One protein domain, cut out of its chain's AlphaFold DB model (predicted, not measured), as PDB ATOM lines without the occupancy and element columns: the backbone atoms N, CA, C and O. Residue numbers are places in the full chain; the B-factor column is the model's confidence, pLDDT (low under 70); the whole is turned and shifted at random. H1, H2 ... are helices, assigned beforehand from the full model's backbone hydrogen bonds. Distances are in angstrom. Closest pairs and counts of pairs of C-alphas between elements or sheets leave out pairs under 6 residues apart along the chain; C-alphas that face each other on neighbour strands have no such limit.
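What this domain is: This is residues 624 to 780 of the 1130 residues of the protein "Hypothetical protein" of Leptocylindrus danicus (UniProt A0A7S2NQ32). A helical bundle has H1, H4 and H5 side by side along its length, with H2 folded back along the last part of H1 and H7 packed along H5. Short H3 and H6 sit near H4. The printed part has 157 residues, seven named helices, H1 to H7 in chain order, and no named strand: all helix. It is compact, with a radius of gyration of the C-alphas of 15.8 A, and only just elongated, spanning 48 by 32 by 27 A.

How they stand to each other: The longest helix by residues, H4, residues 690 to 711, forms a helical hairpin with H5, residues 716 to 733, at a shallow tilt of 18 degrees; their closest C-alphas, Met 705 and Ser 718, are 5.1 A apart. H4 touches H1, residues 634 to 654, opposite ways at a shallow tilt of 28 degrees, closest at C-alphas His 643 and Val 701, 5.3 A. H2, residues 661 to 673, makes a helical hairpin with H1, touching its residues 646 to 654 alone, closest at C-alphas Ala 653 and Ala 664, 4.8 A. H7, residues 764 to 778, touches H5 opposite ways at 3 degrees, a shallow tilt, closest at C-alphas Ala 723 and Ala 768, 4.6 A. H3, residues 679 to 684, and H6, residues 749 to 752, are each near H4. H5 has a kink of 40 degrees near residue 727. Every O i to N i+4 pair is within hydrogen-bond range in H1 and H2; H4 has 17 of 18, H5 12 of 14, H7 7 of 11, and H3 0 of 2, with 1 of 3 O i to N i+3 pairs; H6 is too short for an i+4 pair.

Where its parts are: H4 measures 32.0 A, H1 31.2 A from C-alpha 634 at (-11.402, -51.871, -48.217), H5 26.4 A and H7 22.5 A to C-alpha 778 at (-5.976, -65.458, -30.898).

The domain as a whole: The farthest C-alphas, Asp 625 and Ser 659, are 49.3 A apart. The printed part has no cut. The links H5 to H6 and H6 to H7 are long. Mean pLDDT of the printed part is 80.8; 32 residues are under 70, among them 624 to 632 and 678 to 688.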
ATOM      1  N   PRO A 624     -17.319 -54.572 -46.253       67.12
ATOM      2  CA  PRO A 624     -16.948 -55.950 -46.557       67.12
ATOM      3  C   PRO A 624     -17.139 -56.834 -45.323       67.12
ATOM      4  O   PRO A 624     -16.896 -56.380 -44.188       67.12
ATOM      5  N   ASP A 625     -17.537 -58.091 -45.547       64.56
ATOM      6  CA  ASP A 625     -17.834 -59.044 -44.481       64.56
ATOM      7  C   ASP A 625     -16.665 -59.101 -43.478       64.56
ATOM      8  O   ASP A 625     -15.482 -59.156 -43.816       64.56
ATOM      9  N   VAL A 626     -16.990 -59.023 -42.189       58.47
ATOM     10  CA  VAL A 626     -16.015 -59.078 -41.094       58.47
ATOM     11  C   VAL A 626     -15.366 -60.467 -41.003       58.47
ATOM     12  O   VAL A 626     -14.299 -60.603 -40.393       58.47
ATOM     13  N   THR A 627     -15.992 -61.492 -41.592       55.75
ATOM     14  CA  THR A 627     -15.444 -62.851 -41.659       55.75
ATOM     15  C   THR A 627     -14.418 -63.038 -42.775       55.75
ATOM     16  O   THR A 627     -13.546 -63.905 -42.649       55.75
ATOM     17  N   GLU A 628     -14.444 -62.189 -43.804       55.28
ATOM     18  CA  GLU A 628     -13.426 -62.162 -44.845       55.28
ATOM     19  C   GLU A 628     -12.129 -61.589 -44.276       55.28
ATOM     20  O   GLU A 628     -12.086 -60.516 -43.669       55.28
ATOM     21  N   GLY A 629     -11.036 -62.326 -44.444       53.19
ATOM     22  CA  GLY A 629      -9.704 -61.792 -44.195       53.19
ATOM     23  C   GLY A 629      -8.920 -61.686 -45.495       53.19
ATOM     24  O   GLY A 629      -9.233 -62.370 -46.461       53.19
ATOM     25  N   GLY A 630      -7.863 -60.877 -45.500       59.53
ATOM     26  CA  GLY A 630      -7.014 -60.718 -46.681       59.53
ATOM     27  C   GLY A 630      -6.549 -59.278 -46.834       59.53
ATOM     28  O   GLY A 630      -6.355 -58.572 -45.845       59.53
ATOM     29  N   SER A 631      -6.312 -58.833 -48.068       57.38
ATOM     30  CA  SER A 631      -6.183 -57.395 -48.386       57.38
ATOM     31  C   SER A 631      -7.479 -56.741 -48.849       57.38
ATOM     32  O   SER A 631      -7.464 -55.545 -49.114       57.38
ATOM     33  N   SER A 632      -8.581 -57.484 -48.897       64.19
ATOM     34  CA  SER A 632      -9.922 -57.024 -49.271       64.19
ATOM     35  C   SER A 632     -10.622 -56.193 -48.181       64.19
ATOM     36  O   SER A 632     -11.801 -55.889 -48.286       64.19
ATOM     37  N   HIS A 633      -9.911 -55.745 -47.139       71.94
ATOM     38  CA  HIS A 633     -10.478 -54.939 -46.046       71.94
ATOM     39  C   HIS A 633     -10.762 -53.468 -46.416       71.94
ATOM     40  O   HIS A 633     -10.694 -52.609 -45.535       71.94
ATOM     41  N   GLY A 634     -11.003 -53.181 -47.700       84.81
ATOM     42  CA  GLY A 634     -11.402 -51.871 -48.217       84.81
ATOM     43  C   GLY A 634     -10.641 -50.699 -47.595       84.81
ATOM     44  O   GLY A 634      -9.403 -50.628 -47.652       84.81
ATOM     45  N   LYS A 635     -11.382 -49.794 -46.947       90.38
ATOM     46  CA  LYS A 635     -10.836 -48.563 -46.359       90.38
ATOM     47  C   LYS A 635      -9.811 -48.837 -45.263       90.38
ATOM     48  O   LYS A 635      -8.821 -48.113 -45.156       90.38
ATOM     49  N   THR A 636      -9.984 -49.901 -44.477       89.38
ATOM     50  CA  THR A 636      -9.066 -50.237 -43.382       89.38
ATOM     51  C   THR A 636      -7.682 -50.634 -43.921       89.38
ATOM     52  O   THR A 636      -6.666 -50.240 -43.342       89.38
ATOM     53  N   GLU A 637      -7.594 -51.364 -45.045       87.81
ATOM     54  CA  GLU A 637      -6.295 -51.695 -45.667       87.81
ATOM     55  C   GLU A 637      -5.638 -50.449 -46.284       87.81
ATOM     56  O   GLU A 637      -4.422 -50.276 -46.131       87.81
ATOM     57  N   ALA A 638      -6.411 -49.569 -46.931       90.94
ATOM     58  CA  ALA A 638      -5.904 -48.313 -47.484       90.94
ATOM     59  C   ALA A 638      -5.359 -47.385 -46.382       90.94
ATOM     60  O   ALA A 638      -4.207 -46.947 -46.456       90.94
ATOM     61  N   LEU A 639      -6.123 -47.189 -45.300       92.62
ATOM     62  CA  LEU A 639      -5.710 -46.419 -44.125       92.62
ATOM     63  C   LEU A 639      -4.418 -46.989 -43.525       92.62
ATOM     64  O   LEU A 639      -3.425 -46.278 -43.353       92.62
ATOM     65  N   TYR A 640      -4.391 -48.297 -43.263       92.50
ATOM     66  CA  TYR A 640      -3.194 -48.971 -42.770       92.50
ATOM     67  C   TYR A 640      -1.978 -48.723 -43.664       92.50
ATOM     68  O   TYR A 640      -0.881 -48.480 -43.156       92.50
ATOM     69  N   ARG A 641      -2.148 -48.799 -44.988       92.44
ATOM     70  CA  ARG A 641      -1.047 -48.679 -45.944       92.44
ATOM     71  C   ARG A 641      -0.405 -47.295 -45.911       92.44
ATOM     72  O   ARG A 641       0.827 -47.228 -45.888       92.44
ATOM     73  N   ILE A 642      -1.200 -46.227 -45.827       93.81
ATOM     74  CA  ILE A 642      -0.703 -44.847 -45.679       93.81
ATOM     75  C   ILE A 642       0.196 -44.752 -44.442       93.81
ATOM     76  O   ILE A 642       1.366 -44.371 -44.528       93.81
ATOM     77  N   HIS A 643      -0.310 -45.176 -43.282       94.12
ATOM     78  CA  HIS A 643       0.419 -45.039 -42.020       94.12
ATOM     79  C   HIS A 643       1.591 -46.012 -41.876       94.12
ATOM     80  O   HIS A 643       2.601 -45.681 -41.256       94.12
ATOM     81  N   ALA A 644       1.509 -47.196 -42.484       93.31
ATOM     82  CA  ALA A 644       2.637 -48.111 -42.567       93.31
ATOM     83  C   ALA A 644       3.770 -47.523 -43.423       93.31
ATOM     84  O   ALA A 644       4.937 -47.719 -43.086       93.31
ATOM     85  N   SER A 645       3.436 -46.797 -44.494       95.00
ATOM     86  CA  SER A 645       4.408 -46.104 -45.352       95.00
ATOM     87  C   SER A 645       5.044 -44.924 -44.617       95.00
ATOM     88  O   SER A 645       6.267 -44.818 -44.586       95.00
ATOM     89  N   ARG A 646       4.248 -44.124 -43.895       94.31
ATOM     90  CA  ARG A 646       4.754 -43.072 -42.995       94.31
ATOM     91  C   ARG A 646       5.750 -43.613 -41.971       94.31
ATOM     92  O   ARG A 646       6.839 -43.068 -41.834       94.31
ATOM     93  N   LEU A 647       5.424 -44.722 -41.301       94.38
ATOM     94  CA  LEU A 647       6.343 -45.344 -40.346       94.38
ATOM     95  C   LEU A 647       7.660 -45.768 -41.008       94.38
ATOM     96  O   LEU A 647       8.723 -45.557 -40.434       94.38
ATOM     97  N   LYS A 648       7.608 -46.351 -42.215       92.94
ATOM     98  CA  LYS A 648       8.823 -46.721 -42.958       92.94
ATOM     99  C   LYS A 648       9.676 -45.494 -43.275       92.94
ATOM    100  O   LYS A 648      10.878 -45.562 -43.059       92.94
ATOM    101  N   ILE A 649       9.067 -44.400 -43.740       94.19
ATOM    102  CA  ILE A 649       9.753 -43.132 -44.036       94.19
ATOM    103  C   ILE A 649      10.453 -42.594 -42.775       94.19
ATOM    104  O   ILE A 649      11.634 -42.263 -42.827       94.19
ATOM    105  N   LEU A 650       9.765 -42.588 -41.627       93.19
ATOM    106  CA  LEU A 650      10.331 -42.139 -40.351       93.19
ATOM    107  C   LEU A 650      11.496 -43.022 -39.876       93.19
ATOM    108  O   LEU A 650      12.578 -42.517 -39.582       93.19
ATOM    109  N   ILE A 651      11.307 -44.348 -39.837       90.62
ATOM    110  CA  ILE A 651      12.359 -45.310 -39.448       90.62
ATOM    111  C   ILE A 651      13.597 -45.124 -40.330       90.62
ATOM    112  O   ILE A 651      14.736 -45.172 -39.872       90.62
ATOM    113  N   ARG A 652      13.368 -44.904 -41.620       88.56
ATOM    114  CA  ARG A 652      14.404 -44.745 -42.630       88.56
ATOM    115  C   ARG A 652      15.216 -43.464 -42.475       88.56
ATOM    116  O   ARG A 652      16.419 -43.503 -42.730       88.56
ATOM    117  N   ALA A 653      14.584 -42.374 -42.050       89.50
ATOM    118  CA  ALA A 653      15.270 -41.129 -41.730       89.50
ATOM    119  C   ALA A 653      16.203 -41.299 -40.524       89.50
ATOM    120  O   ALA A 653      17.370 -40.927 -40.593       89.50
ATOM    121  N   ILE A 654      15.737 -41.973 -39.469       87.12
ATOM    122  CA  ILE A 654      16.552 -42.247 -38.274       87.12
ATOM    123  C   ILE A 654      17.739 -43.167 -38.561       87.12
ATOM    124  O   ILE A 654      18.806 -43.005 -37.968       87.12
ATOM    125  N   ARG A 655      17.575 -44.116 -39.488       82.81
ATOM    126  CA  ARG A 655      18.650 -45.024 -39.918       82.81
ATOM    127  C   ARG A 655      19.776 -44.331 -40.690       82.81
ATOM    128  O   ARG A 655      20.788 -44.983 -40.933       82.81
ATOM    129  N   GLN A 656      19.620 -43.068 -41.098       83.00
ATOM    130  CA  GLN A 656      20.683 -42.356 -41.806       83.00
ATOM    131  C   GLN A 656      21.889 -42.070 -40.895       83.00
ATOM    132  O   GLN A 656      21.724 -41.922 -39.673       83.00
ATOM    133  N   PRO A 657      23.101 -41.958 -41.477       82.00
ATOM    134  CA  PRO A 657      24.283 -41.488 -40.765       82.00
ATOM    135  C   PRO A 657      24.020 -40.160 -40.053       82.00
ATOM    136  O   PRO A 657      23.239 -39.332 -40.524       82.00
ATOM    137  N   LYS A 658      24.702 -39.928 -38.926       82.75
ATOM    138  CA  LYS A 658      24.495 -38.734 -38.091       82.75
ATOM    139  C   LYS A 658      24.643 -37.416 -38.868       82.75
ATOM    140  O   LYS A 658      23.922 -36.472 -38.569       82.75
ATOM    141  N   SER A 659      25.522 -37.369 -39.872       82.25
ATOM    142  CA  SER A 659      25.720 -36.198 -40.742       82.25
ATOM    143  C   SER A 659      24.487 -35.834 -41.574       82.25
ATOM    144  O   SER A 659      24.252 -34.657 -41.829       82.25
ATOM    145  N   ASP A 660      23.689 -36.831 -41.963       83.12
ATOM    146  CA  ASP A 660      22.614 -36.680 -42.953       83.12
ATOM    147  C   ASP A 660      21.220 -36.805 -42.314       83.12
ATOM    148  O   ASP A 660      20.204 -36.471 -42.930       83.12
ATOM    149  N   ARG A 661      21.160 -37.272 -41.061       86.62
ATOM    150  CA  ARG A 661      19.927 -37.607 -40.336       86.62
ATOM    151  C   ARG A 661      18.954 -36.438 -40.223       86.62
ATOM    152  O   ARG A 661      17.780 -36.613 -40.523       86.62
ATOM    153  N   GLU A 662      19.420 -35.255 -39.832       87.12
ATOM    154  CA  GLU A 662      18.548 -34.082 -39.660       87.12
ATOM    155  C   GLU A 662      17.856 -33.693 -40.978       87.12
ATOM    156  O   GLU A 662      16.659 -33.402 -41.006       87.12
ATOM    157  N   ASN A 663      18.585 -33.752 -42.096       87.31
ATOM    158  CA  ASN A 663      18.028 -33.486 -43.423       87.31
ATOM    159  C   ASN A 663      17.034 -34.572 -43.847       87.31
ATOM    160  O   ASN A 663      15.958 -34.252 -44.354       87.31
ATOM    161  N   ALA A 664      17.358 -35.840 -43.590       88.81
ATOM    162  CA  ALA A 664      16.463 -36.957 -43.865       88.81
ATOM    163  C   ALA A 664      15.177 -36.903 -43.026       88.81
ATOM    164  O   ALA A 664      14.110 -37.283 -43.497       88.81
ATOM    165  N   GLU A 665      15.244 -36.401 -41.795       90.38
ATOM    166  CA  GLU A 665      14.074 -36.224 -40.934       90.38
ATOM    167  C   GLU A 665      13.206 -35.050 -41.361       90.38
ATOM    168  O   GLU A 665      11.983 -35.168 -41.327       90.38
ATOM    169  N   ARG A 666      13.803 -33.947 -41.829       90.56
ATOM    170  CA  ARG A 666      13.045 -32.861 -42.467       90.56
ATOM    171  C   ARG A 666      12.319 -33.346 -43.717       90.56
ATOM    172  O   ARG A 666      11.143 -33.039 -43.887       90.56
ATOM    173  N   GLU A 667      12.993 -34.114 -44.570       90.94
ATOM    174  CA  GLU A 667      12.374 -34.753 -45.738       90.94
ATOM    175  C   GLU A 667      11.232 -35.690 -45.320       90.94
ATOM    176  O   GLU A 667      10.110 -35.586 -45.817       90.94
ATOM    177  N   ALA A 668      11.484 -36.566 -44.345       92.25
ATOM    178  CA  ALA A 668      10.473 -37.463 -43.812       92.25
ATOM    179  C   ALA A 668       9.270 -36.702 -43.255       92.25
ATOM    180  O   ALA A 668       8.132 -37.109 -43.477       92.25
ATOM    181  N   LEU A 669       9.490 -35.586 -42.565       91.25
ATOM    182  CA  LEU A 669       8.425 -34.750 -42.037       91.25
ATOM    183  C   LEU A 669       7.605 -34.103 -43.164       91.25
ATOM    184  O   LEU A 669       6.379 -34.180 -43.119       91.25
ATOM    185  N   ARG A 670       8.243 -33.551 -44.207       90.00
ATOM    186  CA  ARG A 670       7.542 -33.017 -45.396       90.00
ATOM    187  C   ARG A 670       6.649 -34.065 -46.060       90.00
ATOM    188  O   ARG A 670       5.499 -33.775 -46.376       90.00
ATOM    189  N   LEU A 671       7.142 -35.292 -46.222       91.44
ATOM    190  CA  LEU A 671       6.363 -36.402 -46.781       91.44
ATOM    191  C   LEU A 671       5.229 -36.832 -45.851       91.44
ATOM    192  O   LEU A 671       4.077 -36.994 -46.253       91.44
ATOM    193  N   THR A 672       5.559 -37.041 -44.579       91.12
ATOM    194  CA  THR A 672       4.638 -37.640 -43.621       91.12
ATOM    195  C   THR A 672       3.636 -36.657 -43.048       91.12
ATOM    196  O   THR A 672       2.719 -37.126 -42.398       91.12
ATOM    197  N   THR A 673       3.700 -35.351 -43.298       87.44
ATOM    198  CA  THR A 673       2.687 -34.390 -42.814       87.44
ATOM    199  C   THR A 673       1.584 -34.089 -43.827       87.44
ATOM    200  O   THR A 673       0.542 -33.589 -43.427       87.44
ATOM    201  N   LYS A 674       1.721 -34.477 -45.101       82.31
ATOM    202  CA  LYS A 674       0.723 -34.161 -46.144       82.31
ATOM    203  C   LYS A 674      -0.666 -34.794 -45.933       82.31
ATOM    204  O   LYS A 674      -1.660 -34.194 -46.313       82.31
ATOM    205  N   TYR A 675      -0.753 -35.970 -45.298       76.12
ATOM    206  CA  TYR A 675      -1.996 -36.769 -45.219       76.12
ATOM    207  C   TYR A 675      -2.376 -37.180 -43.786       76.12
ATOM    208  O   TYR A 675      -2.352 -38.364 -43.441       76.12
ATOM    209  N   TRP A 676      -2.591 -36.215 -42.881       75.31
ATOM    210  CA  TRP A 676      -2.892 -36.467 -41.456       75.31
ATOM    211  C   TRP A 676      -4.116 -37.359 -41.224       75.31
ATOM    212  O   TRP A 676      -5.102 -37.292 -41.946       75.31
ATOM    213  N   PHE A 677      -4.040 -38.191 -40.178       70.38
ATOM    214  CA  PHE A 677      -5.205 -38.919 -39.680       70.38
ATOM    215  C   PHE A 677      -5.943 -38.069 -38.647       70.38
ATOM    216  O   PHE A 677      -5.398 -37.827 -37.566       70.38
ATOM    217  N   GLY A 678      -7.152 -37.634 -39.006       66.12
ATOM    218  CA  GLY A 678      -8.003 -36.732 -38.227       66.12
ATOM    219  C   GLY A 678      -7.760 -35.248 -38.532       66.12
ATOM    220  O   GLY A 678      -6.631 -34.842 -38.808       66.12
ATOM    221  N   GLU A 679      -8.824 -34.445 -38.465       59.06
ATOM    222  CA  GLU A 679      -8.829 -33.018 -38.838       59.06
ATOM    223  C   GLU A 679      -8.112 -32.116 -37.806       59.06
ATOM    224  O   GLU A 679      -7.472 -31.133 -38.177       59.06
ATOM    225  N   ASP A 680      -8.102 -32.505 -36.523       57.19
ATOM    226  CA  ASP A 680      -7.711 -31.640 -35.390       57.19
ATOM    227  C   ASP A 680      -6.203 -31.415 -35.171       57.19
ATOM    228  O   ASP A 680      -5.810 -30.591 -34.346       57.19
ATOM    229  N   ARG A 681      -5.311 -32.148 -35.850       58.41
ATOM    230  CA  ARG A 681      -3.861 -32.100 -35.538       58.41
ATOM    231  C   ARG A 681      -3.018 -31.265 -36.500       58.41
ATOM    232  O   ARG A 681      -1.852 -31.006 -36.200       58.41
ATOM    233  N   SER A 682      -3.601 -30.785 -37.598       56.56
ATOM    234  CA  SER A 682      -2.937 -29.887 -38.557       56.56
ATOM    235  C   SER A 682      -2.534 -28.545 -37.923       56.56
ATOM    236  O   SER A 682      -1.454 -28.033 -38.210       56.56
ATOM    237  N   ALA A 683      -3.327 -28.042 -36.971       51.84
ATOM    238  CA  ALA A 683      -3.075 -26.798 -36.236       51.84
ATOM    239  C   ALA A 683      -1.859 -26.849 -35.279       51.84
ATOM    240  O   ALA A 683      -1.430 -25.816 -34.778       51.84
ATOM    241  N   SER A 684      -1.284 -28.034 -35.022       55.59
ATOM    242  CA  SER A 684      -0.150 -28.219 -34.093       55.59
ATOM    243  C   SER A 684       1.241 -28.111 -34.741       55.59
ATOM    244  O   SER A 684       2.250 -28.277 -34.057       55.59
ATOM    245  N   LEU A 685       1.318 -27.825 -36.047       59.81
ATOM    246  CA  LEU A 685       2.578 -27.761 -36.808       59.81
ATOM    247  C   LEU A 685       3.370 -26.451 -36.630       59.81
ATOM    248  O   LEU A 685       4.494 -26.365 -37.114       59.81
ATOM    249  N   ASP A 686       2.852 -25.477 -35.874       60.16
ATOM    250  CA  ASP A 686       3.557 -24.226 -35.513       60.16
ATOM    251  C   ASP A 686       4.723 -24.429 -34.513       60.16
ATOM    252  O   ASP A 686       5.372 -23.482 -34.058       60.16
ATOM    253  N   LEU A 687       5.021 -25.679 -34.153       63.28
ATOM    254  CA  LEU A 687       6.144 -26.038 -33.294       63.28
ATOM    255  C   LEU A 687       7.477 -25.853 -34.030       63.28
ATOM    256  O   LEU A 687       7.733 -26.492 -35.045       63.28
ATOM    257  N   LYS A 688       8.390 -25.048 -33.474       69.69
ATOM    258  CA  LYS A 688       9.738 -24.848 -34.049       69.69
ATOM    259  C   LYS A 688      10.651 -26.079 -33.947       69.69
ATOM    260  O   LYS A 688      11.669 -26.125 -34.633       69.69
ATOM    261  N   ASP A 689      10.319 -27.049 -33.096       87.25
ATOM    262  CA  ASP A 689      11.161 -28.222 -32.844       87.25
ATOM    263  C   ASP A 689      10.821 -29.399 -33.776       87.25
ATOM    264  O   ASP A 689       9.735 -29.980 -33.708       87.25
ATOM    265  N   LEU A 690      11.790 -29.783 -34.613       86.69
ATOM    266  CA  LEU A 690      11.720 -30.929 -35.523       86.69
ATOM    267  C   LEU A 690      11.406 -32.240 -34.781       86.69
ATOM    268  O   LEU A 690      10.655 -33.073 -35.292       86.69
ATOM    269  N   ARG A 691      11.955 -32.431 -33.574       86.81
ATOM    270  CA  ARG A 691      11.784 -33.666 -32.792       86.81
ATOM    271  C   ARG A 691      10.363 -33.821 -32.286       86.81
ATOM    272  O   ARG A 691       9.785 -34.904 -32.395       86.81
ATOM    273  N   GLU A 692       9.788 -32.736 -31.780       87.44
ATOM    274  CA  GLU A 692       8.395 -32.708 -31.346       87.44
ATOM    275  C   GLU A 692       7.455 -33.052 -32.505       87.44
ATOM    276  O   GLU A 692       6.555 -33.878 -32.357       87.44
ATOM    277  N   GLN A 693       7.714 -32.504 -33.694       88.12
ATOM    278  CA  GLN A 693       6.907 -32.785 -34.879       88.12
ATOM    279  C   GLN A 693       7.000 -34.253 -35.326       88.12
ATOM    280  O   GLN A 693       5.971 -34.889 -35.561       88.12
ATOM    281  N   VAL A 694       8.207 -34.831 -35.383       90.06
ATOM    282  CA  VAL A 694       8.396 -36.267 -35.676       90.06
ATOM    283  C   VAL A 694       7.641 -37.135 -34.663       90.06
ATOM    284  O   VAL A 694       6.976 -38.105 -35.043       90.06
ATOM    285  N   TRP A 695       7.679 -36.760 -33.381       90.19
ATOM    286  CA  TRP A 695       6.955 -37.457 -32.320       90.19
ATOM    287  C   TRP A 695       5.434 -37.422 -32.519       90.19
ATOM    288  O   TRP A 695       4.752 -38.438 -32.357       90.19
ATOM    289  N   LEU A 696       4.888 -36.272 -32.916       88.12
ATOM    290  CA  LEU A 696       3.461 -36.118 -33.199       88.12
ATOM    291  C   LEU A 696       3.010 -36.989 -34.380       88.12
ATOM    292  O   LEU A 696       1.947 -37.618 -34.302       88.12
ATOM    293  N   VAL A 697       3.829 -37.092 -35.436       90.12
ATOM    294  CA  VAL A 697       3.565 -38.000 -36.566       90.12
ATOM    295  C   VAL A 697       3.589 -39.461 -36.107       90.12
ATOM    296  O   VAL A 697       2.695 -40.226 -36.473       90.12
ATOM    297  N   LEU A 698       4.547 -39.862 -35.266       91.94
ATOM    298  CA  LEU A 698       4.588 -41.213 -34.694       91.94
ATOM    299  C   LEU A 698       3.316 -41.524 -33.885       91.94
ATOM    300  O   LEU A 698       2.714 -42.588 -34.055       91.94
ATOM    301  N   GLY A 699       2.862 -40.579 -33.056       90.50
ATOM    302  CA  GLY A 699       1.599 -40.693 -32.327       90.50
ATOM    303  C   GLY A 699       0.391 -40.847 -33.257       90.50
ATOM    304  O   GLY A 699      -0.500 -41.653 -32.986       90.50
ATOM    305  N   ASN A 700       0.376 -40.132 -34.387       89.25
ATOM    306  CA  ASN A 700      -0.662 -40.252 -35.413       89.25
ATOM    307  C   ASN A 700      -0.670 -41.639 -36.077       89.25
ATOM    308  O   ASN A 700      -1.725 -42.258 -36.204       89.25
ATOM    309  N   VAL A 701       0.508 -42.159 -36.436       92.50
ATOM    310  CA  VAL A 701       0.670 -43.521 -36.968       92.50
ATOM    311  C   VAL A 701       0.126 -44.554 -35.982       92.50
ATOM    312  O   VAL A 701      -0.648 -45.423 -36.376       92.50
ATOM    313  N   ILE A 702       0.491 -44.462 -34.699       92.06
ATOM    314  CA  ILE A 702       0.026 -45.404 -33.671       92.06
ATOM    315  C   ILE A 702      -1.497 -45.333 -33.500       92.06
ATOM    316  O   ILE A 702      -2.147 -46.381 -33.452       92.06
ATOM    317  N   ALA A 703      -2.078 -44.131 -33.475       90.69
ATOM    318  CA  ALA A 703      -3.525 -43.947 -33.395       90.69
ATOM    319  C   ALA A 703      -4.258 -44.629 -34.564       90.69
ATOM    320  O   ALA A 703      -5.190 -45.399 -34.328       90.69
ATOM    321  N   ALA A 704      -3.782 -44.449 -35.799       91.19
ATOM    322  CA  ALA A 704      -4.362 -45.096 -36.974       91.19
ATOM    323  C   ALA A 704      -4.234 -46.630 -36.932       91.19
ATOM    324  O   ALA A 704      -5.190 -47.346 -37.235       91.19
ATOM    325  N   MET A 705      -3.088 -47.166 -36.482       91.50
ATOM    326  CA  MET A 705      -2.918 -48.617 -36.301       91.50
ATOM    327  C   MET A 705      -3.893 -49.183 -35.266       91.50
ATOM    328  O   MET A 705      -4.322 -50.329 -35.392       91.50
ATOM    329  N   VAL A 706      -4.219 -48.416 -34.221       89.69
ATOM    330  CA  VAL A 706      -5.231 -48.808 -33.238       89.69
ATOM    331  C   VAL A 706      -6.629 -48.750 -33.846       89.69
ATOM    332  O   VAL A 706      -7.375 -49.711 -33.668       89.69
ATOM    333  N   GLN A 707      -6.960 -47.691 -34.589       90.31
ATOM    334  CA  GLN A 707      -8.252 -47.551 -35.262       90.31
ATOM    335  C   GLN A 707      -8.532 -48.731 -36.197       90.31
ATOM    336  O   GLN A 707      -9.587 -49.350 -36.093       90.31
ATOM    337  N   CYS A 708      -7.544 -49.139 -37.002       88.75
ATOM    338  CA  CYS A 708      -7.671 -50.307 -37.879       88.75
ATOM    339  C   CYS A 708      -8.087 -51.577 -37.112       88.75
ATOM    340  O   CYS A 708      -8.812 -52.413 -37.639       88.75
ATOM    341  N   ARG A 709      -7.639 -51.737 -35.857       83.88
ATOM    342  CA  ARG A 709      -8.007 -52.883 -35.005       83.88
ATOM    343  C   ARG A 709      -9.358 -52.724 -34.326       83.88
ATOM    344  O   ARG A 709      -9.944 -53.729 -33.944       83.88
ATOM    345  N   ILE A 710      -9.821 -51.498 -34.111       85.06
ATOM    346  CA  ILE A 710     -11.170 -51.252 -33.597       85.06
ATOM    347  C   ILE A 710     -12.182 -51.611 -34.688       85.06
ATOM    348  O   ILE A 710     -13.120 -52.350 -34.419       85.06
ATOM    349  N   GLU A 711     -11.934 -51.162 -35.919       84.06
ATOM    350  CA  GLU A 711     -12.783 -51.450 -37.081       84.06
ATOM    351  C   GLU A 711     -12.735 -52.923 -37.487       84.06
ATOM    352  O   GLU A 711     -13.765 -53.556 -37.713       84.06
ATOM    353  N   LYS A 712     -11.526 -53.487 -37.565       79.38
ATOM    354  CA  LYS A 712     -11.296 -54.881 -37.941       79.38
ATOM    355  C   LYS A 712     -10.404 -55.543 -36.878       79.38
ATOM    356  O   LYS A 712      -9.177 -55.576 -37.022       79.38
ATOM    357  N   PRO A 713     -10.993 -56.145 -35.822       72.00
ATOM    358  CA  PRO A 713     -10.258 -56.782 -34.715       72.00
ATOM    359  C   PRO A 713      -9.210 -57.820 -35.129       72.00
ATOM    360  O   PRO A 713      -8.281 -58.107 -34.371       72.00
ATOM    361  N   PHE A 714      -9.340 -58.380 -36.335       66.25
ATOM    362  CA  PHE A 714      -8.466 -59.419 -36.879       66.25
ATOM    363  C   PHE A 714      -7.428 -58.905 -37.890       66.25
ATOM    364  O   PHE A 714      -6.729 -59.708 -38.515       66.25
ATOM    365  N   PHE A 715      -7.275 -57.585 -38.028       74.56
ATOM    366  CA  PHE A 715      -6.370 -56.970 -38.993       74.56
ATOM    367  C   PHE A 715      -4.901 -56.995 -38.532       74.56
ATOM    368  O   PHE A 715      -4.324 -56.023 -38.035       74.56
ATOM    369  N   HIS A 716      -4.277 -58.158 -38.696       74.75
ATOM    370  CA  HIS A 716      -2.964 -58.518 -38.158       74.75
ATOM    371  C   HIS A 716      -1.803 -57.599 -38.563       74.75
ATOM    372  O   HIS A 716      -0.868 -57.399 -37.786       74.75
ATOM    373  N   ARG A 717      -1.848 -57.006 -39.760       79.38
ATOM    374  CA  ARG A 717      -0.749 -56.171 -40.270       79.38
ATOM    375  C   ARG A 717      -0.535 -54.926 -39.409       79.38
ATOM    376  O   ARG A 717       0.607 -54.522 -39.185       79.38
ATOM    377  N   SER A 718      -1.625 -54.376 -38.869       85.62
ATOM    378  CA  SER A 718      -1.584 -53.246 -37.937       85.62
ATOM    379  C   SER A 718      -0.933 -53.602 -36.598       85.62
ATOM    380  O   SER A 718      -0.256 -52.759 -36.019       85.62
ATOM    381  N   VAL A 719      -1.081 -54.845 -36.119       84.94
ATOM    382  CA  VAL A 719      -0.475 -55.309 -34.859       84.94
ATOM    383  C   VAL A 719       1.044 -55.267 -34.967       84.94
ATOM    384  O   VAL A 719       1.707 -54.677 -34.118       84.94
ATOM    385  N   TYR A 720       1.590 -55.824 -36.052       85.75
ATOM    386  CA  TYR A 720       3.030 -55.809 -36.302       85.75
ATOM    387  C   TYR A 720       3.582 -54.384 -36.406       85.75
ATOM    388  O   TYR A 720       4.584 -54.069 -35.770       85.75
ATOM    389  N   ARG A 721       2.944 -53.504 -37.194       88.25
ATOM    390  CA  ARG A 721       3.428 -52.121 -37.358       88.25
ATOM    391  C   ARG A 721       3.281 -51.298 -36.085       88.25
ATOM    392  O   ARG A 721       4.134 -50.461 -35.825       88.25
ATOM    393  N   HIS A 722       2.259 -51.566 -35.278       90.38
ATOM    394  CA  HIS A 722       2.121 -50.949 -33.966       90.38
ATOM    395  C   HIS A 722       3.255 -51.371 -33.026       90.38
ATOM    396  O   HIS A 722       3.919 -50.511 -32.461       90.38
ATOM    397  N   ALA A 723       3.530 -52.674 -32.919       89.06
ATOM    398  CA  ALA A 723       4.651 -53.172 -32.127       89.06
ATOM    399  C   ALA A 723       5.987 -52.594 -32.616       89.06
ATOM    400  O   ALA A 723       6.761 -52.083 -31.817       89.06
ATOM    401  N   GLN A 724       6.212 -52.576 -33.933       89.44
ATOM    402  CA  GLN A 724       7.394 -51.954 -34.524       89.44
ATOM    403  C   GLN A 724       7.506 -50.468 -34.148       89.44
ATOM    404  O   GLN A 724       8.574 -50.030 -33.745       89.44
ATOM    405  N   ALA A 725       6.422 -49.694 -34.227       90.62
ATOM    406  CA  ALA A 725       6.440 -48.284 -33.841       90.62
ATOM    407  C   ALA A 725       6.851 -48.088 -32.371       90.62
ATOM    408  O   ALA A 725       7.658 -47.208 -32.085       90.62
ATOM    409  N   LEU A 726       6.359 -48.934 -31.456       89.62
ATOM    410  CA  LEU A 726       6.745 -48.892 -30.040       89.62
ATOM    411  C   LEU A 726       8.231 -49.217 -29.842       89.62
ATOM    412  O   LEU A 726       8.907 -48.524 -29.090       89.62
ATOM    413  N   CYS A 727       8.767 -50.220 -30.540       87.88
ATOM    414  CA  CYS A 727      10.177 -50.608 -30.420       87.88
ATOM    415  C   CYS A 727      11.150 -49.557 -30.958       87.88
ATOM    416  O   CYS A 727      12.278 -49.469 -30.483       87.88
ATOM    417  N   TRP A 728      10.723 -48.755 -31.932       87.69
ATOM    418  CA  TRP A 728      11.518 -47.650 -32.469       87.69
ATOM    419  C   TRP A 728      11.308 -46.333 -31.706       87.69
ATOM    420  O   TRP A 728      12.067 -45.389 -31.912       87.69
ATOM    421  N   ALA A 729      10.320 -46.258 -30.806       89.56
ATOM    422  CA  ALA A 729       9.981 -45.044 -30.067       89.56
ATOM    423  C   ALA A 729      11.163 -44.415 -29.298       89.56
ATOM    424  O   ALA A 729      11.308 -43.200 -29.393       89.56
ATOM    425  N   PRO A 730      12.055 -45.161 -28.612       87.44
ATOM    426  CA  PRO A 730      13.213 -44.554 -27.948       87.44
ATOM    427  C   PRO A 730      14.110 -43.777 -28.907       87.44
ATOM    428  O   PRO A 730      14.529 -42.674 -28.591       87.44
ATOM    429  N   LEU A 731      14.328 -44.313 -30.109       85.75
ATOM    430  CA  LEU A 731      15.184 -43.697 -31.119       85.75
ATOM    431  C   LEU A 731      14.531 -42.464 -31.755       85.75
ATOM    432  O   LEU A 731      15.227 -41.529 -32.129       85.75
ATOM    433  N   PHE A 732      13.197 -42.435 -31.858       88.31
ATOM    434  CA  PHE A 732      12.468 -41.222 -32.253       88.31
ATOM    435  C   PHE A 732      12.553 -40.116 -31.197       88.31
ATOM    436  O   PHE A 732      12.469 -38.939 -31.550       88.31
ATOM    437  N   HIS A 733      12.701 -40.485 -29.923       86.25
ATOM    438  CA  HIS A 733      12.858 -39.538 -28.824       86.25
ATOM    439  C   HIS A 733      14.295 -39.011 -28.722       86.25
ATOM    440  O   HIS A 733      14.487 -37.797 -28.711       86.25
ATOM    441  N   ASP A 734      15.276 -39.915 -28.686       84.12
ATOM    442  CA  ASP A 734      16.703 -39.607 -28.644       84.12
ATOM    443  C   ASP A 734      17.466 -40.482 -29.661       84.12
ATOM    444  O   ASP A 734      17.790 -41.641 -29.389       84.12
ATOM    445  N   PRO A 735      17.749 -39.959 -30.866       79.19
ATOM    446  CA  PRO A 735      18.446 -40.712 -31.907       79.19
ATOM    447  C   PRO A 735      19.964 -40.782 -31.678       79.19
ATOM    448  O   PRO A 735      20.658 -41.512 -32.391       79.19
ATOM    449  N   ASP A 736      20.486 -39.994 -30.736       74.62
ATOM    450  CA  ASP A 736      21.901 -39.938 -30.380       74.62
ATOM    451  C   ASP A 736      22.220 -40.785 -29.143       74.62
ATOM    452  O   ASP A 736      23.351 -40.720 -28.663       74.62
ATOM    453  N   ASP A 737      21.258 -41.597 -28.678       69.69
ATOM    454  CA  ASP A 737      21.355 -42.448 -27.491       69.69
ATOM    455  C   ASP A 737      22.742 -43.101 -27.346       69.69
ATOM    456  O   ASP A 737      23.087 -44.109 -27.975       69.69
ATOM    457  N   THR A 738      23.542 -42.495 -26.468       54.50
ATOM    458  CA  THR A 738      24.928 -42.884 -26.186       54.50
ATOM    459  C   THR A 738      25.008 -44.137 -25.324       54.50
ATOM    460  O   THR A 738      26.037 -44.814 -25.322       54.50
ATOM    461  N   THR A 739      23.916 -44.488 -24.635       57.72
ATOM    462  CA  THR A 739      23.833 -45.702 -23.817       57.72
ATOM    463  C   THR A 739      23.751 -46.959 -24.683       57.72
ATOM    464  O   THR A 739      24.042 -48.059 -24.215       57.72
ATOM    465  N   GLY A 740      23.400 -46.803 -25.967       61.53
ATOM    466  CA  GLY A 740      23.252 -47.905 -26.913       61.53
ATOM    467  C   GLY A 740      22.079 -48.828 -26.589       61.53
ATOM    468  O   GLY A 740      22.040 -49.943 -27.111       61.53
ATOM    469  N   LEU A 741      21.145 -48.384 -25.739       65.44
ATOM    470  CA  LEU A 741      19.974 -49.156 -25.342       65.44
ATOM    471  C   LEU A 741      18.990 -49.288 -26.507       65.44
ATOM    472  O   LEU A 741      18.382 -50.345 -26.667       65.44
ATOM    473  N   GLY A 742      18.847 -48.266 -27.357       74.00
ATOM    474  CA  GLY A 742      17.993 -48.336 -28.548       74.00
ATOM    475  C   GLY A 742      16.576 -48.807 -28.199       74.00
ATOM    476  O   GLY A 742      15.918 -48.218 -27.345       74.00
ATOM    477  N   SER A 743      16.102 -49.908 -28.793       70.50
ATOM    478  CA  SER A 743      14.777 -50.485 -28.493       70.50
ATOM    479  C   SER A 743      14.583 -50.991 -27.052       70.50
ATOM    480  O   SER A 743      13.448 -51.273 -26.663       70.50
ATOM    481  N   PHE A 744      15.650 -51.105 -26.253       76.69
ATOM    482  CA  PHE A 744      15.587 -51.415 -24.820       76.69
ATOM    483  C   PHE A 744      15.379 -50.178 -23.936       76.69
ATOM    484  O   PHE A 744      15.100 -50.326 -22.746       76.69
ATOM    485  N   GLY A 745      15.504 -48.972 -24.497       80.81
ATOM    486  CA  GLY A 745      15.299 -47.728 -23.767       80.81
ATOM    487  C   GLY A 745      13.858 -47.547 -23.281       80.81
ATOM    488  O   GLY A 745      12.920 -48.215 -23.728       80.81
ATOM    489  N   THR A 746      13.680 -46.605 -22.357       82.88
ATOM    490  CA  THR A 746      12.371 -46.151 -21.873       82.88
ATOM    491  C   THR A 746      12.102 -44.741 -22.378       82.88
ATOM    492  O   THR A 746      12.971 -43.877 -22.291       82.88
ATOM    493  N   VAL A 747      10.887 -44.480 -22.853       84.62
ATOM    494  CA  VAL A 747      10.463 -43.129 -23.246       84.62
ATOM    495  C   VAL A 747       9.951 -42.380 -22.004       84.62
ATOM    496  O   VAL A 747       9.210 -42.977 -21.218       84.62
ATOM    497  N   PRO A 748      10.281 -41.087 -21.813       86.06
ATOM    498  CA  PRO A 748       9.781 -40.306 -20.684       86.06
ATOM    499  C   PRO A 748       8.252 -40.293 -20.576       86.06
ATOM    500  O   PRO A 748       7.538 -40.242 -21.581       86.06
ATOM    501  N   ALA A 749       7.739 -40.244 -19.343       85.75
ATOM    502  CA  ALA A 749       6.304 -40.336 -19.053       85.75
ATOM    503  C   ALA A 749       5.447 -39.344 -19.869       85.75
ATOM    504  O   ALA A 749       4.443 -39.738 -20.465       85.75
ATOM    505  N   HIS A 750       5.885 -38.084 -19.974       84.50
ATOM    506  CA  HIS A 750       5.177 -37.020 -20.700       84.50
ATOM    507  C   HIS A 750       5.063 -37.267 -22.216       84.50
ATOM    508  O   HIS A 750       4.131 -36.778 -22.845       84.50
ATOM    509  N   LYS A 751       5.985 -38.042 -22.798       83.31
ATOM    510  CA  LYS A 751       5.955 -38.466 -24.205       83.31
ATOM    511  C   LYS A 751       5.147 -39.745 -24.391       83.31
ATOM    512  O   LYS A 751       4.421 -39.882 -25.375       83.31
ATOM    513  N   SER A 752       5.261 -40.669 -23.436       83.31
ATOM    514  CA  SER A 752       4.581 -41.965 -23.469       83.31
ATOM    515  C   SER A 752       3.055 -41.857 -23.415       83.31
ATOM    516  O   SER A 752       2.372 -42.669 -24.032       83.31
ATOM    517  N   SER A 753       2.510 -40.825 -22.758       81.56
ATOM    518  CA  SER A 753       1.061 -40.587 -22.647       81.56
ATOM    519  C   SER A 753       0.362 -40.403 -24.000       81.56
ATOM    520  O   SER A 753      -0.838 -40.643 -24.115       81.56
ATOM    521  N   ILE A 754       1.111 -40.016 -25.038       77.38
ATOM    522  CA  ILE A 754       0.613 -39.810 -26.404       77.38
ATOM    523  C   ILE A 754       0.524 -41.144 -27.170       77.38
ATOM    524  O   ILE A 754      -0.260 -41.276 -28.113       77.38
ATOM    525  N   LEU A 755       1.310 -42.153 -26.776       82.75
ATOM    526  CA  LEU A 755       1.429 -43.430 -27.478       82.75
ATOM    527  C   LEU A 755       0.563 -44.506 -26.811       82.75
ATOM    528  O   LEU A 755       0.928 -45.112 -25.805       82.75
ATOM    529  N   ARG A 756      -0.599 -44.797 -27.402       81.06
ATOM    530  CA  ARG A 756      -1.508 -45.834 -26.889       81.06
ATOM    531  C   ARG A 756      -0.838 -47.213 -26.904       81.06
ATOM    532  O   ARG A 756      -0.455 -47.691 -27.962       81.06
ATOM    533  N   GLY A 757      -0.787 -47.888 -25.754       80.44
ATOM    534  CA  GLY A 757      -0.117 -49.188 -25.591       80.44
ATOM    535  C   GLY A 757       1.296 -49.096 -25.005       80.44
ATOM    536  O   GLY A 757       1.915 -50.130 -24.771       80.44
ATOM    537  N   PHE A 758       1.785 -47.883 -24.741       82.50
ATOM    538  CA  PHE A 758       3.009 -47.642 -23.990       82.50
ATOM    539  C   PHE A 758       2.710 -47.568 -22.486       82.50
ATOM    540  O   PHE A 758       1.761 -46.898 -22.080       82.50
ATOM    541  N   ASN A 759       3.531 -48.217 -21.658       81.88
ATOM    542  CA  ASN A 759       3.443 -48.133 -20.201       81.88
ATOM    543  C   ASN A 759       4.654 -47.370 -19.655       81.88
ATOM    544  O   ASN A 759       5.798 -47.750 -19.909       81.88
ATOM    545  N   SER A 760       4.410 -46.293 -18.904       78.69
ATOM    546  CA  SER A 760       5.484 -45.513 -18.277       78.69
ATOM    547  C   SER A 760       6.327 -46.397 -17.352       78.69
ATOM    548  O   SER A 760       5.781 -47.164 -16.558       78.69
ATOM    549  N   GLY A 761       7.654 -46.299 -17.460       77.31
ATOM    550  CA  GLY A 761       8.599 -47.075 -16.648       77.31
ATOM    551  C   GLY A 761       8.838 -48.518 -17.113       77.31
ATOM    552  O   GLY A 761       9.660 -49.205 -16.514       77.31
ATOM    553  N   MET A 762       8.172 -48.981 -18.176       84.31
ATOM    554  CA  MET A 762       8.498 -50.248 -18.838       84.31
ATOM    555  C   MET A 762       9.404 -50.008 -20.047       84.31
ATOM    556  O   MET A 762       9.308 -48.977 -20.717       84.31
ATOM    557  N   SER A 763      10.261 -50.984 -20.356       84.81
ATOM    558  CA  SER A 763      11.038 -50.962 -21.596       84.81
ATOM    559  C   SER A 763      10.105 -50.996 -22.817       84.81
ATOM    560  O   SER A 763       8.999 -51.554 -22.775       84.81
ATOM    561  N   CYS A 764      10.533 -50.416 -23.940       85.50
ATOM    562  CA  CYS A 764       9.721 -50.422 -25.159       85.50
ATOM    563  C   CYS A 764       9.481 -51.825 -25.718       85.50
ATOM    564  O   CYS A 764       8.415 -52.088 -26.281       85.50
ATOM    565  N   ILE A 765      10.436 -52.740 -25.525       84.75
ATOM    566  CA  ILE A 765      10.276 -54.148 -25.892       84.75
ATOM    567  C   ILE A 765       9.168 -54.818 -25.063       84.75
ATOM    568  O   ILE A 765       8.316 -55.509 -25.629       84.75
ATOM    569  N   ASP A 766       9.097 -54.531 -23.757       85.69
ATOM    570  CA  ASP A 766       8.049 -55.056 -22.876       85.69
ATOM    571  C   ASP A 766       6.674 -54.441 -23.171       85.69
ATOM    572  O   ASP A 766       5.655 -55.088 -22.937       85.69
ATOM    573  N   CYS A 767       6.617 -53.226 -23.726       87.38
ATOM    574  CA  CYS A 767       5.367 -52.621 -24.204       87.38
ATOM    575  C   CYS A 767       4.892 -53.230 -25.536       87.38
ATOM    576  O   CYS A 767       3.693 -53.399 -25.763       87.38
ATOM    577  N   ALA A 768       5.819 -53.590 -26.428       88.50
ATOM    578  CA  ALA A 768       5.497 -54.186 -27.723       88.50
ATOM    579  C   ALA A 768       5.060 -55.657 -27.623       88.50
ATOM    580  O   ALA A 768       4.212 -56.110 -28.400       88.50
ATOM    581  N   LEU A 769       5.601 -56.403 -26.655       88.12
ATOM    582  CA  LEU A 769       5.317 -57.827 -26.482       88.12
ATOM    583  C   LEU A 769       3.813 -58.133 -26.280       88.12
ATOM    584  O   LEU A 769       3.304 -58.997 -26.998       88.12
ATOM    585  N   PRO A 770       3.056 -57.444 -25.399       87.56
ATOM    586  CA  PRO A 770       1.608 -57.625 -25.272       87.56
ATOM    587  C   PRO A 770       0.844 -57.377 -26.575       87.56
ATOM    588  O   PRO A 770      -0.099 -58.106 -26.876       87.56
ATOM    589  N   ILE A 771       1.267 -56.393 -27.378       86.12
ATOM    590  CA  ILE A 771       0.646 -56.091 -28.674       86.12
ATOM    591  C   ILE A 771       0.813 -57.278 -29.631       86.12
ATOM    592  O   ILE A 771      -0.178 -57.746 -30.192       86.12
ATOM    593  N   LEU A 772       2.028 -57.820 -29.773       83.12
ATOM    594  CA  LEU A 772       2.280 -59.006 -30.606       83.12
ATOM    595  C   LEU A 772       1.615 -60.270 -30.046       83.12
ATOM    596  O   LEU A 772       1.099 -61.084 -30.811       83.12
ATOM    597  N   LYS A 773       1.566 -60.424 -28.719       82.75
ATOM    598  CA  LYS A 773       0.938 -61.569 -28.048       82.75
ATOM    599  C   LYS A 773      -0.547 -61.700 -28.404       82.75
ATOM    600  O   LYS A 773      -1.003 -62.812 -28.657       82.75
ATOM    601  N   VAL A 774      -1.278 -60.585 -28.533       74.81
ATOM    602  CA  VAL A 774      -2.688 -60.585 -28.983       74.81
ATOM    603  C   VAL A 774      -2.852 -61.265 -30.347       74.81
ATOM    604  O   VAL A 774      -3.834 -61.978 -30.561       74.81
ATOM    605  N   TYR A 775      -1.896 -61.072 -31.261       67.69
ATOM    606  CA  TYR A 775      -1.898 -61.744 -32.560       67.69
ATOM    607  C   TYR A 775      -1.605 -63.244 -32.421       67.69
ATOM    608  O   TYR A 775      -2.331 -64.065 -32.984       67.69
ATOM    609  N   PHE A 776      -0.603 -63.603 -31.617       67.50
ATOM    610  CA  PHE A 776      -0.187 -64.990 -31.402       67.50
ATOM    611  C   PHE A 776      -1.252 -65.862 -30.731       67.50
ATOM    612  O   PHE A 776      -1.557 -66.951 -31.220       67.50
ATOM    613  N   GLU A 777      -1.854 -65.395 -29.639       67.12
ATOM    614  CA  GLU A 777      -2.795 -66.199 -28.852       67.12
ATOM    615  C   GLU A 777      -4.127 -66.419 -29.575       67.12
ATOM    616  O   GLU A 777      -4.649 -67.533 -29.588       67.12
ATOM    617  N   LYS A 778      -4.662 -65.385 -30.237       59.56
ATOM    618  CA  LYS A 778      -5.976 -65.458 -30.898       59.56
ATOM    619  C   LYS A 778      -5.950 -66.187 -32.242       59.56
ATOM    620  O   LYS A 778      -6.990 -66.657 -32.696       59.56
ATOM    621  N   LYS A 779      -4.788 -66.274 -32.900       55.50
ATOM    622  CA  LYS A 779      -4.635 -66.864 -34.240       55.50
ATOM    623  C   LYS A 779      -3.741 -68.100 -34.260       55.50
ATOM    624  O   LYS A 779      -3.381 -68.547 -35.341       55.50
ATOM    625  N   ARG A 780      -3.443 -68.708 -33.108       58.12
ATOM    626  CA  ARG A 780      -2.638 -69.938 -32.993       58.12
ATOM    627  C   ARG A 780      -3.025 -71.052 -33.988       58.12
ATOM    628  O   ARG A 780      -2.109 -71.610 -34.590       58.12
TER     629      ARG A 780